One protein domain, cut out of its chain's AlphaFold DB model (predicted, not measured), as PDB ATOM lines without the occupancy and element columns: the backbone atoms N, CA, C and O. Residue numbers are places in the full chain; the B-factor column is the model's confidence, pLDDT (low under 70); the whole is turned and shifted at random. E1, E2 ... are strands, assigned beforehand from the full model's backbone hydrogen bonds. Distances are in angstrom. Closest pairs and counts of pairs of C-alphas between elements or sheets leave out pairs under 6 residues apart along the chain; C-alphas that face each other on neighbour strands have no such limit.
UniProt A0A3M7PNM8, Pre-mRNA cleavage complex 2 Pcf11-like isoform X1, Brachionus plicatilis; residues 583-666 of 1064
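Overview. This is residues 583 to 666 of the 1064 residues of the protein "Pre-mRNA cleavage complex 2 Pcf11-like isoform X1" of Brachionus plicatilis (UniProt A0A3M7PNM8). Seven strands ring a loose, incompletely closed barrel: the twisted meander E2 to E5 makes the larger wall, the hairpin E6 and E7 lies across from part of it, and E1 stands at the open side between E2 and E7. The printed part has 84 residues with no named helix and seven named strands, E1 to E7 in chain order. The sheets, E2 E3 E4 E5 and E6 E7, are antiparallel. The class is all strand, though under half of the residues are in named elements; the whole is compact, with a radius of gyration of the C-alphas of 12.7 A and spans of 39 by 30 by 21 A.

Along the chain. E1, residues 587 to 592, begins at C-alpha (215.264, 159.825, 196.909) and is 16.7 A long. E2 is residues 598 to 603, 16.7 A; E3, residues 610 to 617, is the longest at 22.3 A. E4 is residues 623 to 626 and E5 629 to 633. E6 is residues 645 to 648 and E7 658 to 661, ending at C-alpha (213.618, 154.974, 205.148).

Arrangement. E1 pairs with no named strand; its closest C-alphas to E2 are Phe 591 and Lys 598, 7.3 A apart. E1 and E7 are near each other. The meander, each strand the antiparallel neighbour of the one before, is strongly twisted. N 600 and O 613 are 2.8 A apart in hairpin E2 and E3, N 625 and O 616 2.9 A in hairpin E3 and E4, and N 624 and O 632 2.9 A in hairpin E4 and E5. E3 pairs with E2 over residues 610 to 615 and with E4 over 615 to 617. The closest C-alphas of E5 and E6, Val 631 and Ala 648, are 6.8 A apart. In hairpin E6 and E7, N 646 and O 660 are 2.8 A apart. E2 and E6 are apart.

Size, cuts and confidence. The farthest C-alphas, Asn 607 and Leu 638, are 38.9 A apart. The printed part has no cut. The link E5 to E6 is long, 11 residues. Confidence is under 70 at residues 586, 605 to 606, 635 to 645 and 663 to 666.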
ATOM      1  N   TRP A 583     215.193 158.910 203.387       77.19
ATOM      2  CA  TRP A 583     214.880 158.631 201.993       77.19
ATOM      3  C   TRP A 583     213.365 158.533 201.816       77.19
ATOM      4  O   TRP A 583     212.715 157.814 202.572       77.19
ATOM      5  N   LEU A 584     212.819 159.257 200.834       81.12
ATOM      6  CA  LEU A 584     211.411 159.196 200.426       81.12
ATOM      7  C   LEU A 584     211.338 158.625 199.014       81.12
ATOM      8  O   LEU A 584     211.958 159.179 198.107       81.12
ATOM      9  N   ASP A 585     210.635 157.508 198.836       80.94
ATOM     10  CA  ASP A 585     210.512 156.787 197.558       80.94
ATOM     11  C   ASP A 585     211.881 156.536 196.880       80.94
ATOM     12  O   ASP A 585     212.057 156.636 195.666       80.94
ATOM     13  N   GLY A 586     212.897 156.264 197.709       69.75
ATOM     14  CA  GLY A 586     214.294 156.078 197.310       69.75
ATOM     15  C   GLY A 586     215.126 157.360 197.147       69.75
ATOM     16  O   GLY A 586     216.353 157.274 197.178       69.75
ATOM     17  N   ILE A 587     214.531 158.549 197.024       73.00
ATOM     18  CA  ILE A 587     215.264 159.825 196.909       73.00
ATOM     19  C   ILE A 587     215.765 160.262 198.292       73.00
ATOM     20  O   ILE A 587     214.987 160.309 199.242       73.00
ATOM     21  N   SER A 588     217.044 160.625 198.418       74.06
ATOM     22  CA  SER A 588     217.587 161.187 199.661       74.06
ATOM     23  C   SER A 588     217.048 162.597 199.927       74.06
ATOM     24  O   SER A 588     216.965 163.447 199.036       74.06
ATOM     25  N   TYR A 589     216.725 162.892 201.182       77.31
ATOM     26  CA  TYR A 589     216.359 164.224 201.642       77.31
ATOM     27  C   TYR A 589     217.030 164.530 202.981       77.31
ATOM     28  O   TYR A 589     216.855 163.841 203.983       77.31
ATOM     29  N   GLN A 590     217.774 165.634 203.000       76.06
ATOM     30  CA  GLN A 590     218.386 166.170 204.210       76.06
ATOM     31  C   GLN A 590     217.479 167.235 204.824       76.06
ATOM     32  O   GLN A 590     217.153 168.245 204.183       76.06
ATOM     33  N   PHE A 591     217.111 167.016 206.079       81.31
ATOM     34  CA  PHE A 591     216.379 167.937 206.937       81.31
ATOM     35  C   PHE A 591     217.250 168.330 208.137       81.31
ATOM     36  O   PHE A 591     218.311 167.753 208.387       81.31
ATOM     37  N   ARG A 592     216.810 169.332 208.897       82.06
ATOM     38  CA  ARG A 592     217.385 169.668 210.203       82.06
ATOM     39  C   ARG A 592     216.249 169.822 211.211       82.06
ATOM     40  O   ARG A 592     215.235 170.447 210.903       82.06
ATOM     41  N   ALA A 593     216.394 169.233 212.395       84.38
ATOM     42  CA  ALA A 593     215.354 169.271 213.424       84.38
ATOM     43  C   ALA A 593     215.095 170.709 213.917       84.38
ATOM     44  O   ALA A 593     215.991 171.551 213.860       84.38
ATOM     45  N   ASP A 594     213.870 171.003 214.359       85.56
ATOM     46  CA  ASP A 594     213.377 172.331 214.775       85.56
ATOM     47  C   ASP A 594     213.793 173.507 213.859       85.56
ATOM     48  O   ASP A 594     213.980 174.641 214.306       85.56
ATOM     49  N   SER A 595     213.973 173.238 212.566       84.25
ATOM     50  CA  SER A 595     214.308 174.242 211.546       84.25
ATOM     51  C   SER A 595     213.027 174.745 210.862       84.25
ATOM     52  O   SER A 595     211.980 174.108 211.017       84.25
ATOM     53  N   PRO A 596     213.076 175.854 210.098       81.94
ATOM     54  CA  PRO A 596     211.932 176.304 209.303       81.94
ATOM     55  C   PRO A 596     211.363 175.178 208.414       81.94
ATOM     56  O   PRO A 596     212.154 174.372 207.911       81.94
ATOM     57  N   PRO A 597     210.034 175.111 208.183       82.38
ATOM     58  CA  PRO A 597     209.414 174.051 207.390       82.38
ATOM     59  C   PRO A 597     210.030 173.942 205.992       82.38
ATOM     60  O   PRO A 597     209.938 174.871 205.186       82.38
ATOM     61  N   LYS A 598     210.651 172.800 205.684       82.25
ATOM     62  CA  LYS A 598     211.298 172.584 204.386       82.25
ATOM     63  C   LYS A 598     210.266 172.108 203.372       82.25
ATOM     64  O   LYS A 598     209.698 171.031 203.533       82.25
ATOM     65  N   GLN A 599     210.052 172.893 202.318       83.88
ATOM     66  CA  GLN A 599     209.264 172.462 201.167       83.88
ATOM     67  C   GLN A 599     210.004 171.323 200.438       83.88
ATOM     68  O   GLN A 599     211.203 171.415 200.173       83.88
ATOM     69  N   ILE A 600     209.273 170.269 200.090       82.94
ATOM     70  CA  ILE A 600     209.661 169.259 199.105       82.94
ATOM     71  C   ILE A 600     208.546 169.106 198.068       82.94
ATOM     72  O   ILE A 600     207.396 169.493 198.298       82.94
ATOM     73  N   VAL A 601     208.896 168.516 196.929       82.00
ATOM     74  CA  VAL A 601     207.962 168.144 195.866       82.00
ATOM     75  C   VAL A 601     208.107 166.646 195.625       82.00
ATOM     76  O   VAL A 601     209.230 166.163 195.480       82.00
ATOM     77  N   LEU A 602     206.985 165.931 195.601       81.81
ATOM     78  CA  LEU A 602     206.900 164.505 195.274       81.81
ATOM     79  C   LEU A 602     205.921 164.324 194.112       81.81
ATOM     80  O   LEU A 602     204.999 165.123 193.942       81.81
ATOM     81  N   VAL A 603     206.126 163.291 193.300       75.88
ATOM     82  CA  VAL A 603     205.292 163.012 192.123       75.88
ATOM     83  C   VAL A 603     204.449 161.777 192.388       75.88
ATOM     84  O   VAL A 603     204.999 160.731 192.716       75.88
ATOM     85  N   SER A 604     203.131 161.896 192.215       71.06
ATOM     86  CA  SER A 604     202.214 160.749 192.241       71.06
ATOM     87  C   SER A 604     202.629 159.712 191.200       71.06
ATOM     88  O   SER A 604     202.773 160.026 190.014       71.06
ATOM     89  N   SER A 605     202.778 158.463 191.637       67.75
ATOM     90  CA  SER A 605     203.094 157.331 190.764       67.75
ATOM     91  C   SER A 605     201.945 156.997 189.807       67.75
ATOM     92  O   SER A 605     202.190 156.509 188.705       67.75
ATOM     93  N   MET A 606     200.699 157.294 190.199       69.50
ATOM     94  CA  MET A 606     199.499 156.960 189.429       69.50
ATOM     95  C   MET A 606     199.098 158.019 188.397       69.50
ATOM     96  O   MET A 606     198.532 157.663 187.365       69.50
ATOM     97  N   ASN A 607     199.334 159.311 188.661       73.12
ATOM     98  CA  ASN A 607     198.843 160.398 187.800       73.12
ATOM     99  C   ASN A 607     199.909 161.426 187.371       73.12
ATOM    100  O   ASN A 607     199.581 162.384 186.668       73.12
ATOM    101  N   ASN A 608     201.169 161.231 187.776       70.12
ATOM    102  CA  ASN A 608     202.320 162.085 187.459       70.12
ATOM    103  C   ASN A 608     202.181 163.564 187.902       70.12
ATOM    104  O   ASN A 608     202.923 164.428 187.432       70.12
ATOM    105  N   GLN A 609     201.252 163.885 188.813       74.94
ATOM    106  CA  GLN A 609     201.108 165.227 189.382       74.94
ATOM    107  C   GLN A 609     202.132 165.472 190.492       74.94
ATOM    108  O   GLN A 609     202.344 164.635 191.372       74.94
ATOM    109  N   ALA A 610     202.722 166.667 190.484       75.62
ATOM    110  CA  ALA A 610     203.636 167.137 191.515       75.62
ATOM    111  C   ALA A 610     202.867 167.706 192.725       75.62
ATOM    112  O   ALA A 610     202.283 168.790 192.649       75.62
ATOM    113  N   LYS A 611     202.892 166.993 193.857       81.56
ATOM    114  CA  LYS A 611     202.365 167.449 195.152       81.56
ATOM    115  C   LYS A 611     203.463 168.112 195.984       81.56
ATOM    116  O   LYS A 611     204.625 167.707 195.944       81.56
ATOM    117  N   LYS A 612     203.091 169.137 196.754       84.19
ATOM    118  CA  LYS A 612     203.995 169.890 197.636       84.19
ATOM    119  C   LYS A 612     203.751 169.538 199.099       84.19
ATOM    120  O   LYS A 612     202.610 169.572 199.559       84.19
ATOM    121  N   TYR A 613     204.831 169.290 199.832       86.00
ATOM    122  CA  TYR A 613     204.784 169.005 201.265       86.00
ATOM    123  C   TYR A 613     205.769 169.894 202.020       86.00
ATOM    124  O   TYR A 613     206.920 170.034 201.615       86.00
ATOM    125  N   TYR A 614     205.330 170.476 203.133       87.31
ATOM    126  CA  TYR A 614     206.188 171.168 204.089       87.31
ATOM    127  C   TYR A 614     206.535 170.211 205.226       87.31
ATOM    128  O   TYR A 614     205.648 169.797 205.973       87.31
ATOM    129  N   VAL A 615     207.813 169.858 205.346       87.56
ATOM    130  CA  VAL A 615     208.303 168.896 206.339       87.56
ATOM    131  C   VAL A 615     208.892 169.628 207.542       87.56
ATOM    132  O   VAL A 615     209.730 170.523 207.390       87.56
ATOM    133  N   THR A 616     208.487 169.218 208.742       87.81
ATOM    134  CA  THR A 616     209.094 169.617 210.019       87.81
ATOM    135  C   THR A 616     209.404 168.380 210.859       87.81
ATOM    136  O   THR A 616     208.710 167.368 210.778       87.81
ATOM    137  N   ILE A 617     210.468 168.446 211.664       87.62
ATOM    138  CA  ILE A 617     210.862 167.365 212.578       87.62
ATOM    139  C   ILE A 617     211.161 167.972 213.947       87.62
ATOM    140  O   ILE A 617     211.992 168.879 214.043       87.62
ATOM    141  N   ASP A 618     210.506 167.476 214.994       83.19
ATOM    142  CA  ASP A 618     210.724 167.928 216.368       83.19
ATOM    143  C   ASP A 618     211.998 167.291 216.958       83.19
ATOM    144  O   ASP A 618     212.106 166.071 217.041       83.19
ATOM    145  N   SER A 619     212.973 168.082 217.419       80.06
ATOM    146  CA  SER A 619     214.255 167.551 217.926       80.06
ATOM    147  C   SER A 619     214.180 166.777 219.251       80.06
ATOM    148  O   SER A 619     215.209 166.288 219.719       80.06
ATOM    149  N   ARG A 620     213.020 166.766 219.917       79.44
ATOM    150  CA  ARG A 620     212.808 166.252 221.276       79.44
ATOM    151  C   ARG A 620     211.906 165.022 221.275       79.44
ATOM    152  O   ARG A 620     212.216 164.072 221.986       79.44
ATOM    153  N   THR A 621     210.800 165.045 220.531       81.19
ATOM    154  CA  THR A 621     209.969 163.844 220.326       81.19
ATOM    155  C   THR A 621     210.453 162.997 219.156       81.19
ATOM    156  O   THR A 621     210.097 161.828 219.091       81.19
ATOM    157  N   LEU A 622     211.265 163.571 218.255       78.31
ATOM    158  CA  LEU A 622     211.630 162.985 216.963       78.31
ATOM    159  C   LEU A 622     210.405 162.675 216.088       78.31
ATOM    160  O   LEU A 622     210.450 161.820 215.208       78.31
ATOM    161  N   ASP A 623     209.305 163.398 216.306       85.62
ATOM    162  CA  ASP A 623     208.121 163.336 215.458       85.62
ATOM    163  C   ASP A 623     208.362 164.085 214.148       85.62
ATOM    164  O   ASP A 623     208.776 165.248 214.156       85.62
ATOM    165  N   MET A 624     208.067 163.424 213.030       86.62
ATOM    166  CA  MET A 624     208.103 164.016 211.699       86.62
ATOM    167  C   MET A 624     206.686 164.312 211.205       86.62
ATOM    168  O   MET A 624     205.801 163.448 211.212       86.62
ATOM    169  N   TYR A 625     206.497 165.544 210.741       88.19
ATOM    170  CA  TYR A 625     205.232 166.065 210.249       88.19
ATOM    171  C   TYR A 625     205.369 166.513 208.794       88.19
ATOM    172  O   TYR A 625     206.341 167.172 208.429       88.19
ATOM    173  N   PHE A 626     204.360 166.206 207.984       89.00
ATOM    174  CA  PHE A 626     204.211 166.663 206.603       89.00
ATOM    175  C   PHE A 626     202.923 167.485 206.533       89.00
ATOM    176  O   PHE A 626     201.866 167.003 206.922       89.00
ATOM    177  N   ASN A 627     202.989 168.751 206.111       88.19
ATOM    178  CA  ASN A 627     201.832 169.665 206.121       88.19
ATOM    179  C   ASN A 627     201.114 169.718 207.498       88.19
ATOM    180  O   ASN A 627     199.891 169.794 207.575       88.19
ATOM    181  N   ASN A 628     201.889 169.658 208.591       85.00
ATOM    182  CA  ASN A 628     201.456 169.510 209.996       85.00
ATOM    183  C   ASN A 628     200.755 168.182 210.372       85.00
ATOM    184  O   ASN A 628     200.443 167.981 211.547       85.00
ATOM    185  N   PHE A 629     200.552 167.246 209.443       86.50
ATOM    186  CA  PHE A 629     200.102 165.887 209.750       86.50
ATOM    187  C   PHE A 629     201.278 165.046 210.271       86.50
ATOM    188  O   PHE A 629     202.310 164.953 209.608       86.50
ATOM    189  N   LYS A 630     201.152 164.446 211.464       86.75
ATOM    190  CA  LYS A 630     202.183 163.560 212.032       86.75
ATOM    191  C   LYS A 630     202.180 162.229 211.282       86.75
ATOM    192  O   LYS A 630     201.221 161.471 211.399       86.75
ATOM    193  N   VAL A 631     203.267 161.937 210.570       85.44
ATOM    194  CA  VAL A 631     203.401 160.717 209.758       85.44
ATOM    195  C   VAL A 631     204.050 159.590 210.559       85.44
ATOM    196  O   VAL A 631     203.540 158.472 210.586       85.44
ATOM    197  N   CYS A 632     205.159 159.871 211.248       80.88
ATOM    198  CA  CYS A 632     205.876 158.884 212.056       80.88
ATOM    199  C   CYS A 632     206.682 159.536 213.194       80.88
ATOM    200  O   CYS A 632     206.830 160.758 213.260       80.88
ATOM    201  N   THR A 633     207.200 158.698 214.094       79.25
ATOM    202  CA  THR A 633     208.192 159.066 215.114       79.25
ATOM    203  C   THR A 633     209.487 158.318 214.811       79.25
ATOM    204  O   THR A 633     209.457 157.099 214.638       79.25
ATOM    205  N   ILE A 634     210.614 159.026 214.754       70.75
ATOM    206  CA  ILE A 634     211.938 158.455 214.479       70.75
ATOM    207  C   ILE A 634     212.498 157.873 215.790       70.75
ATOM    208  O   ILE A 634     213.260 158.520 216.508       70.75
ATOM    209  N   ASN A 635     212.063 156.660 216.133       55.66
ATOM    210  CA  ASN A 635     212.519 155.928 217.317       55.66
ATOM    211  C   ASN A 635     213.780 155.092 217.011       55.66
ATOM    212  O   ASN A 635     213.879 154.518 215.934       55.66
ATOM    213  N   GLY A 636     214.734 154.946 217.934       38.62
ATOM    214  CA  GLY A 636     214.831 155.652 219.216       38.62
ATOM    215  C   GLY A 636     216.131 155.328 219.957       38.62
ATOM    216  O   GLY A 636     216.425 154.171 220.223       38.62
ATOM    217  N   GLY A 637     216.900 156.360 220.313       34.03
ATOM    218  CA  GLY A 637     218.275 156.196 220.802       34.03
ATOM    219  C   GLY A 637     219.314 156.287 219.676       34.03
ATOM    220  O   GLY A 637     219.002 156.674 218.552       34.03
ATOM    221  N   LEU A 638     220.577 155.997 219.997       40.12
ATOM    222  CA  LEU A 638     221.676 155.990 219.028       40.12
ATOM    223  C   LEU A 638     221.697 154.646 218.282       40.12
ATOM    224  O   LEU A 638     222.162 153.671 218.857       40.12
ATOM    225  N   TYR A 639     221.249 154.644 217.020       44.41
ATOM    226  CA  TYR A 639     221.381 153.554 216.032       44.41
ATOM    227  C   TYR A 639     220.872 152.160 216.468       44.41
ATOM    228  O   TYR A 639     221.606 151.394 217.086       44.41
ATOM    229  N   GLY A 640     219.660 151.777 216.045       40.69
ATOM    230  CA  GLY A 640     219.200 150.380 216.114       40.69
ATOM    231  C   GLY A 640     217.682 150.180 216.182       40.69
ATOM    232  O   GLY A 640     216.926 151.114 216.434       40.69
ATOM    233  N   ASP A 641     217.273 148.928 215.967       35.69
ATOM    234  CA  ASP A 641     216.017 148.290 216.405       35.69
ATOM    235  C   ASP A 641     214.661 148.860 215.922       35.69
ATOM    236  O   ASP A 641     213.605 148.486 216.436       35.69
ATOM    237  N   GLY A 642     214.654 149.690 214.877       38.44
ATOM    238  CA  GLY A 642     213.454 150.007 214.087       38.44
ATOM    239  C   GLY A 642     213.452 149.289 212.727       38.44
ATOM    240  O   GLY A 642     214.526 149.089 212.157       38.44
ATOM    241  N   PRO A 643     212.286 148.921 212.150       45.09
ATOM    242  CA  PRO A 643     212.234 148.447 210.768       45.09
ATOM    243  C   PRO A 643     212.719 149.566 209.839       45.09
ATOM    244  O   PRO A 643     212.151 150.659 209.840       45.09
ATOM    245  N   SER A 644     213.767 149.300 209.054       57.56
ATOM    246  CA  SER A 644     214.501 150.329 208.298       57.56
ATOM    247  C   SER A 644     213.626 151.150 207.349       57.56
ATOM    248  O   SER A 644     213.954 152.300 207.068       57.56
ATOM    249  N   ILE A 645     212.532 150.546 206.873       65.75
ATOM    250  CA  ILE A 645     211.606 151.071 205.874       65.75
ATOM    251  C   ILE A 645     210.182 151.068 206.450       65.75
ATOM    252  O   ILE A 645     209.670 150.033 206.879       65.75
ATOM    253  N   LEU A 646     209.527 152.225 206.407       80.19
ATOM    254  CA  LEU A 646     208.116 152.446 206.720       80.19
ATOM    255  C   LEU A 646     207.348 152.767 205.431       80.19
ATOM    256  O   LEU A 646     207.893 153.386 204.521       80.19
ATOM    257  N   ARG A 647     206.060 152.420 205.365       81.94
ATOM    258  CA  ARG A 647     205.154 152.876 204.296       81.94
ATOM    259  C   ARG A 647     203.974 153.617 204.906       81.94
ATOM    260  O   ARG A 647     203.286 153.079 205.772       81.94
ATOM    261  N   ALA A 648     203.785 154.873 204.508       82.75
ATOM    262  CA  ALA A 648     202.855 155.789 205.162       82.75
ATOM    263  C   ALA A 648     202.251 156.802 204.181       82.75
ATOM    264  O   ALA A 648     202.837 157.129 203.152       82.75
ATOM    265  N   ARG A 649     201.071 157.331 204.515       85.25
ATOM    266  CA  ARG A 649     200.477 158.475 203.807       85.25
ATOM    267  C   ARG A 649     201.046 159.771 204.374       85.25
ATOM    268  O   ARG A 649     201.158 159.889 205.594       85.25
ATOM    269  N   LEU A 650     201.402 160.716 203.507       84.75
ATOM    270  CA  LEU A 650     202.041 161.973 203.912       84.75
ATOM    271  C   LEU A 650     201.020 163.065 204.260       84.75
ATOM    272  O   LEU A 650     201.300 163.913 205.102       84.75
ATOM    273  N   ALA A 651     199.820 163.008 203.687       83.00
ATOM    274  CA  ALA A 651     198.660 163.793 204.098       83.00
ATOM    275  C   ALA A 651     197.406 162.905 204.292       83.00
ATOM    276  O   ALA A 651     197.345 161.794 203.752       83.00
ATOM    277  N   PRO A 652     196.380 163.354 205.046       79.44
ATOM    278  CA  PRO A 652     195.140 162.589 205.248       79.44
ATOM    279  C   PRO A 652     194.366 162.297 203.952       79.44
ATOM    280  O   PRO A 652     193.666 161.288 203.866       79.44
ATOM    281  N   ASP A 653     194.500 163.185 202.966       80.50
ATOM    282  CA  ASP A 653     193.893 163.150 201.634       80.50
ATOM    283  C   ASP A 653     194.761 162.446 200.570       80.50
ATOM    284  O   ASP A 653     194.344 162.323 199.417       80.50
ATOM    285  N   ASP A 654     195.939 161.928 200.936       79.12
ATOM    286  CA  ASP A 654     196.731 161.102 200.026       79.12
ATOM    287  C   ASP A 654     196.114 159.707 199.842       79.12
ATOM    288  O   ASP A 654     195.861 158.963 200.794       79.12
ATOM    289  N   SER A 655     195.909 159.337 198.578       74.12
ATOM    290  CA  SER A 655     195.538 157.987 198.141       74.12
ATOM    291  C   SER A 655     196.739 157.039 198.045       74.12
ATOM    292  O   SER A 655     196.567 155.827 198.142       74.12
ATOM    293  N   GLU A 656     197.944 157.578 197.849       81.62
ATOM    294  CA  GLU A 656     199.191 156.816 197.720       81.62
ATOM    295  C   GLU A 656     199.923 156.713 199.065       81.62
ATOM    296  O   GLU A 656     199.877 157.624 199.894       81.62
ATOM    297  N   GLN A 657     200.603 155.586 199.289       83.31
ATOM    298  CA  GLN A 657     201.539 155.417 200.399       83.31
ATOM    299  C   GLN A 657     202.958 155.621 199.880       83.31
ATOM    300  O   GLN A 657     203.371 154.937 198.946       83.31
ATOM    301  N   HIS A 658     203.694 156.514 200.529       84.19
ATOM    302  CA  HIS A 658     205.097 156.782 200.252       84.19
ATOM    303  C   HIS A 658     205.985 155.892 201.120       84.19
ATOM    304  O   HIS A 658     205.638 155.559 202.261       84.19
ATOM    305  N   GLU A 659     207.135 155.503 200.580       83.88
ATOM    306  CA  GLU A 659     208.146 154.737 201.299       83.88
ATOM    307  C   GLU A 659     209.123 155.678 202.009       83.88
ATOM    308  O   GLU A 659     209.696 156.566 201.386       83.88
ATOM    309  N   ILE A 660     209.315 155.484 203.315       83.19
ATOM    310  CA  ILE A 660     210.145 156.322 204.186       83.19
ATOM    311  C   ILE A 660     211.211 155.442 204.836       83.19
ATOM    312  O   ILE A 660     210.880 154.563 205.628       83.19
ATOM    313  N   SER A 661     212.487 155.692 204.544       74.44
ATOM    314  CA  SER A 661     213.618 154.974 205.148       74.44
ATOM    315  C   SER A 661     214.542 155.921 205.912       74.44
ATOM    316  O   SER A 661     214.780 157.044 205.470       74.44
ATOM    317  N   PHE A 662     215.095 155.464 207.038       73.50
ATOM    318  CA  PHE A 662     216.125 156.190 207.810       73.50
ATOM    319  C   PHE A 662     217.530 155.589 207.664       73.50
ATOM    320  O   PHE A 662     218.509 156.166 208.130       73.50
ATOM    321  N   VAL A 663     217.631 154.452 206.977       64.38
ATOM    322  CA  VAL A 663     218.881 153.877 206.466       64.38
ATOM    323  C   VAL A 663     218.922 154.140 204.959       64.38
ATOM    324  O   VAL A 663     217.863 154.217 204.330       64.38
ATOM    325  N   CYS A 664     220.105 154.250 204.348       61.12
ATOM    326  CA  CYS A 664     220.171 154.292 202.889       61.12
ATOM    327  C   CYS A 664     219.544 153.004 202.321       61.12
ATOM    328  O   CYS A 664     220.035 151.916 202.637       61.12
ATOM    329  N   PRO A 665     218.478 153.081 201.501       63.34
ATOM    330  CA  PRO A 665     217.912 151.893 200.883       63.34
ATOM    331  C   PRO A 665     218.968 151.253 199.965       63.34
ATOM    332  O   PRO A 665     219.778 151.981 199.377       63.34
ATOM    333  N   PRO A 666     218.986 149.914 199.822       62.44
ATOM    334  CA  PRO A 666     219.996 149.197 199.046       62.44
ATOM    335  C   PRO A 666     219.792 149.415 197.538       62.44
ATOM    336  O   PRO A 666     219.250 148.570 196.825       62.44
TER     337      PRO A 666